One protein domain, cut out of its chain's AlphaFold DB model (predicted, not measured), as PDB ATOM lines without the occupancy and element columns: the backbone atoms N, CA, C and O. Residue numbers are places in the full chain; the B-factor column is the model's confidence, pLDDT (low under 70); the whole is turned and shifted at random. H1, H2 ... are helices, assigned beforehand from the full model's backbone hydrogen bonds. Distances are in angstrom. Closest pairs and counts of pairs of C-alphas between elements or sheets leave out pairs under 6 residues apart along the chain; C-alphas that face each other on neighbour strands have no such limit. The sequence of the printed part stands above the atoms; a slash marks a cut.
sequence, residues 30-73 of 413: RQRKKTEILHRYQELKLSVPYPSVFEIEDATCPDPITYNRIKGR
ATOM      1  N   ARG A  30     295.362 183.398 186.197       90.44
ATOM      2  CA  ARG A  30     296.783 183.068 186.448       90.44
ATOM      3  C   ARG A  30     297.684 183.321 185.231       90.44
ATOM      4  O   ARG A  30     298.836 183.698 185.396       90.44
ATOM      5  N   GLN A  31     297.169 183.098 184.025       90.12
ATOM      6  CA  GLN A  31     297.894 183.286 182.770       90.12
ATOM      7  C   GLN A  31     297.913 184.766 182.353       90.12
ATOM      8  O   GLN A  31     298.966 185.230 181.932       90.12
ATOM      9  N   ARG A  32     296.832 185.532 182.594       90.25
ATOM     10  CA  ARG A  32     296.820 187.000 182.410       90.25
ATOM     11  C   ARG A  32     297.892 187.689 183.259       90.25
ATOM     12  O   ARG A  32     298.698 188.436 182.719       90.25
ATOM     13  N   LYS A  33     297.978 187.352 184.553       91.19
ATOM     14  CA  LYS A  33     299.030 187.883 185.441       91.19
ATOM     15  C   LYS A  33     300.447 187.518 184.979       91.19
ATOM     16  O   LYS A  33     301.368 188.303 185.158       91.19
ATOM     17  N   LYS A  34     300.641 186.344 184.360       91.94
ATOM     18  CA  LYS A  34     301.937 185.973 183.766       91.94
ATOM     19  C   LYS A  34     302.284 186.829 182.545       91.94
ATOM     20  O   LYS A  34     303.423 187.263 182.444       91.94
ATOM     21  N   THR A  35     301.336 187.071 181.636       93.06
ATOM     22  CA  THR A  35     301.572 187.927 180.460       93.06
ATOM     23  C   THR A  35     301.783 189.392 180.846       93.06
ATOM     24  O   THR A  35     302.630 190.049 180.264       93.06
ATOM     25  N   GLU A  36     301.080 189.871 181.873       93.44
ATOM     26  CA  GLU A  36     301.225 191.211 182.461       93.44
ATOM     27  C   GLU A  36     302.628 191.429 183.064       93.44
ATOM     28  O   GLU A  36     303.306 192.395 182.719       93.44
ATOM     29  N   ILE A  37     303.118 190.488 183.884       94.31
ATOM     30  CA  ILE A  37     304.488 190.533 184.432       94.31
ATOM     31  C   ILE A  37     305.542 190.430 183.316       94.31
ATOM     32  O   ILE A  37     306.558 191.116 183.374       94.31
ATOM     33  N   LEU A  38     305.305 189.608 182.287       95.38
ATOM     34  CA  LEU A  38     306.227 189.453 181.156       95.38
ATOM     35  C   LEU A  38     306.308 190.722 180.290       95.38
ATOM     36  O   LEU A  38     307.406 191.096 179.888       95.38
ATOM     37  N   HIS A  39     305.185 191.410 180.064       94.56
ATOM     38  CA  HIS A  39     305.151 192.710 179.387       94.56
ATOM     39  C   HIS A  39     305.916 193.764 180.199       94.56
ATOM     40  O   HIS A  39     306.871 194.353 179.697       94.56
ATOM     41  N   ARG A  40     305.603 193.891 181.500       94.69
ATOM     42  CA  ARG A  40     306.307 194.800 182.422       94.69
ATOM     43  C   ARG A  40     307.812 194.513 182.480       94.69
ATOM     44  O   ARG A  40     308.605 195.445 182.559       94.69
ATOM     45  N   TYR A  41     308.224 193.244 182.418       96.19
ATOM     46  CA  TYR A  41     309.636 192.860 182.320       96.19
ATOM     47  C   TYR A  41     310.285 193.362 181.021       96.19
ATOM     48  O   TYR A  41     311.369 193.937 181.072       96.19
ATOM     49  N   GLN A  42     309.628 193.176 179.872       95.88
ATOM     50  CA  GLN A  42     310.130 193.635 178.572       95.88
ATOM     51  C   GLN A  42     310.268 195.164 178.519       95.88
ATOM     52  O   GLN A  42     311.314 195.657 178.108       95.88
ATOM     53  N   GLU A  43     309.264 195.903 178.999       95.38
ATOM     54  CA  GLU A  43     309.291 197.369 179.092       95.38
ATOM     55  C   GLU A  43     310.413 197.859 180.016       95.38
ATOM     56  O   GLU A  43     311.255 198.667 179.616       95.38
ATOM     57  N   LEU A  44     310.479 197.329 181.245       95.81
ATOM     58  CA  LEU A  44     311.491 197.735 182.219       95.81
ATOM     59  C   LEU A  44     312.907 197.450 181.713       95.81
ATOM     60  O   LEU A  44     313.776 198.301 181.884       95.81
ATOM     61  N   LYS A  45     313.139 196.321 181.030       96.38
ATOM     62  CA  LYS A  45     314.460 195.944 180.504       96.38
ATOM     63  C   LYS A  45     315.040 196.949 179.496       96.38
ATOM     64  O   LYS A  45     316.255 196.976 179.330       96.38
ATOM     65  N   LEU A  46     314.211 197.793 178.874       95.50
ATOM     66  CA  LEU A  46     314.658 198.898 178.011       95.50
ATOM     67  C   LEU A  46     315.054 200.164 178.798       95.50
ATOM     68  O   LEU A  46     315.846 200.963 178.314       95.50
ATOM     69  N   SER A  47     314.507 200.350 180.005       94.56
ATOM     70  CA  SER A  47     314.733 201.520 180.880       94.56
ATOM     71  C   SER A  47     315.788 201.318 181.978       94.56
ATOM     72  O   SER A  47     316.241 202.275 182.607       94.56
ATOM     73  N   VAL A  48     316.129 200.062 182.264       96.75
ATOM     74  CA  VAL A  48     316.904 199.637 183.434       96.75
ATOM     75  C   VAL A  48     318.415 199.712 183.147       96.75
ATOM     76  O   VAL A  48     318.843 199.241 182.097       96.75
ATOM     77  N   PRO A  49     319.252 200.258 184.060       95.25
ATOM     78  CA  PRO A  49     320.661 200.553 183.763       95.25
ATOM     79  C   PRO A  49     321.559 199.320 183.584       95.25
ATOM     80  O   PRO A  49     322.509 199.383 182.809       95.25
ATOM     81  N   TYR A  50     321.269 198.198 184.254       95.88
ATOM     82  CA  TYR A  50     321.998 196.934 184.087       95.88
ATOM     83  C   TYR A  50     321.060 195.834 183.555       95.88
ATOM     84  O   TYR A  50     320.665 194.933 184.308       95.88
ATOM     85  N   PRO A  51     320.669 195.880 182.265       95.69
ATOM     86  CA  PRO A  51     319.645 194.995 181.702       95.69
ATOM     87  C   PRO A  51     320.096 193.529 181.592       95.69
ATOM     88  O   PRO A  51     319.258 192.640 181.453       95.69
ATOM     89  N   SER A  52     321.398 193.248 181.686       93.88
ATOM     90  CA  SER A  52     321.958 191.891 181.739       93.88
ATOM     91  C   SER A  52     321.629 191.148 183.040       93.88
ATOM     92  O   SER A  52     321.435 189.938 183.010       93.88
ATOM     93  N   VAL A  53     321.526 191.864 184.167       93.00
ATOM     94  CA  VAL A  53     321.296 191.296 185.514       93.00
ATOM     95  C   VAL A  53     319.802 191.299 185.897       93.00
ATOM     96  O   VAL A  53     319.412 190.800 186.953       93.00
ATOM     97  N   PHE A  54     318.948 191.876 185.046       94.88
ATOM     98  CA  PHE A  54     317.516 192.035 185.294       94.88
ATOM     99  C   PHE A  54     316.736 190.744 184.982       94.88
ATOM    100  O   PHE A  54     316.656 190.304 183.829       94.88
ATOM    101  N   GLU A  55     316.139 190.149 186.016       93.75
ATOM    102  CA  GLU A  55     315.347 188.910 185.965       93.75
ATOM    103  C   GLU A  55     313.831 189.189 185.934       93.75
ATOM    104  O   GLU A  55     313.376 190.294 186.225       93.75
ATOM    105  N   ILE A  56     313.019 188.192 185.564       93.62
ATOM    106  CA  ILE A  56     311.554 188.343 185.429       93.62
ATOM    107  C   ILE A  56     310.912 188.583 186.804       93.62
ATOM    108  O   ILE A  56     309.940 189.321 186.952       93.62
ATOM    109  N   GLU A  57     311.501 187.971 187.821       92.25
ATOM    110  CA  GLU A  57     311.183 188.087 189.233       92.25
ATOM    111  C   GLU A  57     311.367 189.534 189.735       92.25
ATOM    112  O   GLU A  57     310.505 190.045 190.457       92.25
ATOM    113  N   ASP A  58     312.406 190.235 189.263       93.56
ATOM    114  CA  ASP A  58     312.693 191.636 189.599       93.56
ATOM    115  C   ASP A  58     311.546 192.575 189.164       93.56
ATOM    116  O   ASP A  58     311.262 193.565 189.838       93.56
ATOM    117  N   ALA A  59     310.817 192.246 188.086       94.19
ATOM    118  CA  ALA A  59     309.665 193.023 187.611       94.19
ATOM    119  C   ALA A  59     308.441 192.973 188.555       94.19
ATOM    120  O   ALA A  59     307.452 193.670 188.318       94.19
ATOM    121  N   THR A  60     308.490 192.179 189.632       93.56
ATOM    122  CA  THR A  60     307.495 192.201 190.724       93.56
ATOM    123  C   THR A  60     307.874 193.131 191.884       93.56
ATOM    124  O   THR A  60     307.041 193.382 192.754       93.56
ATOM    125  N   CYS A  61     309.087 193.694 191.882       92.81
ATOM    126  CA  CYS A  61     309.559 194.638 192.894       92.81
ATOM    127  C   CYS A  61     308.729 195.950 192.899       92.81
ATOM    128  O   CYS A  61     308.272 196.389 191.830       92.81
ATOM    129  N   PRO A  62     308.553 196.612 194.065       93.62
ATOM    130  CA  PRO A  62     307.991 197.963 194.137       93.62
ATOM    131  C   PRO A  62     308.817 198.998 193.356       93.62
ATOM    132  O   PRO A  62     308.246 199.738 192.560       93.62
ATOM    133  N   ASP A  63     310.147 198.995 193.515       95.12
ATOM    134  CA  ASP A  63     311.085 199.809 192.725       95.12
ATOM    135  C   ASP A  63     312.129 198.908 192.027       95.12
ATOM    136  O   ASP A  63     313.199 198.629 192.580       95.12
ATOM    137  N   PRO A  64     311.839 198.440 190.798       95.00
ATOM    138  CA  PRO A  64     312.753 197.590 190.040       95.00
ATOM    139  C   PRO A  64     314.004 198.335 189.543       95.00
ATOM    140  O   PRO A  64     315.017 197.693 189.267       95.00
ATOM    141  N   ILE A  65     313.970 199.670 189.434       94.81
ATOM    142  CA  ILE A  65     315.081 200.468 188.894       94.81
ATOM    143  C   ILE A  65     316.154 200.644 189.970       94.81
ATOM    144  O   ILE A  65     317.330 200.368 189.720       94.81
ATOM    145  N   THR A  66     315.767 201.034 191.188       95.19
ATOM    146  CA  THR A  66     316.701 201.112 192.322       95.19
ATOM    147  C   THR A  66     317.186 199.726 192.737       95.19
ATOM    148  O   THR A  66     318.379 199.562 192.998       95.19
ATOM    149  N   TYR A  67     316.323 198.703 192.702       94.25
ATOM    150  CA  TYR A  67     316.754 197.324 192.940       94.25
ATOM    151  C   TYR A  67     317.833 196.876 191.940       94.25
ATOM    152  O   TYR A  67     318.881 196.376 192.352       94.25
ATOM    153  N   ASN A  68     317.651 197.128 190.638       95.88
ATOM    154  CA  ASN A  68     318.668 196.798 189.638       95.88
ATOM    155  C   ASN A  68     319.974 197.596 189.815       95.88
ATOM    156  O   ASN A  68     321.050 197.018 189.675       95.88
ATOM    157  N   ARG A  69     319.909 198.884 190.190       95.31
ATOM    158  CA  ARG A  69     321.105 199.691 190.517       95.31
ATOM    159  C   ARG A  69     321.935 199.093 191.656       95.31
ATOM    160  O   ARG A  69     323.151 199.251 191.652       95.31
ATOM    161  N   ILE A  70     321.299 198.415 192.612       94.56
ATOM    162  CA  ILE A  70     321.987 197.666 193.673       94.56
ATOM    163  C   ILE A  70     322.518 196.338 193.113       94.56
ATOM    164  O   ILE A  70     323.702 196.046 193.259       94.56
ATOM    165  N   LYS A  71     321.671 195.563 192.424       93.81
ATOM    166  CA  LYS A  71     321.984 194.224 191.887       93.81
ATOM    167  C   LYS A  71     323.139 194.217 190.870       93.81
ATOM    168  O   LYS A  71     323.881 193.247 190.809       93.81
ATOM    169  N   GLY A  72     323.285 195.286 190.083       93.56
ATOM    170  CA  GLY A  72     324.357 195.469 189.096       93.56
ATOM    171  C   GLY A  72     325.561 196.287 189.583       93.56
ATOM    172  O   GLY A  72     326.434 196.615 188.780       93.56
ATOM    173  N   ARG A  73     325.631 196.648 190.872       94.50
ATOM    174  CA  ARG A  73     326.770 197.394 191.425       94.50
ATOM    175  C   ARG A  73     328.003 196.489 191.532       94.50
ATOM    176  O   ARG A  73     327.915 195.366 192.019       94.50
TER     177      ARG A  73
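This is residues 30 to 73 of the 413 residues of the protein "PSP domain-containing protein" of Ordospora colligata OC4 (UniProt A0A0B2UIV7). One long helix, H1, makes most of the length. Its first residues, 30 to 36, stick out free, and the link after it folds back so that the very short H2 packs on H1's residues 37 to 44, while the short H3 heads away from H2 at a steep tilt to H1. The printed part has 44 residues with three named helices, in the order H1, H2, H3, and no named strand; its class is all helix. It is compact, with a radius of gyration of the C-alphas of 10.2 A, yet elongated, spanning 33 by 17 by 12 A.

Start with H1, residues 30 to 47, and look across from its residues 37 to 44, which alone touch H2, residues 57 to 60; the closest C-alphas, of Tyr 41 and Ala 59, are 5.3 A apart. Go on to H3, residues 64 to 71: H2 and H3 touch only at the corner by their link, and only just, with 3 pairs of C-alphas within 8 A, the closest those of Asp 58 and Pro 64 at 6.0 A. H1 and H3 are close but not clearly touching, the closest C-alphas being those of Leu 44 and Pro 64, 7.9 A apart. They run the same way at a steep tilt of 66 degrees. In H3 every O i to N i+4 pair is within hydrogen-bond range, in H1 12 of 14 are, and H2 is too short for such a pair.

Find C-alpha 30 at (296.783, 183.068, 186.448); from there H1 runs 26.3 A to C-alpha 47. H2 begins at C-alpha 57, (311.183, 188.087, 189.233), and covers four residues. H3 runs 10.0 A to C-alpha 71 at (321.984, 194.224, 191.887).

The C-alphas farthest apart, of Arg 30 and Arg 73, are 33.6 A apart. The printed part has no cut. The link from H1 to H2 is short, with 9 residues, and that from H2 to H3 is tight, with 3. The mean pLDDT of the printed part is 94.2, and no printed residue is under 70.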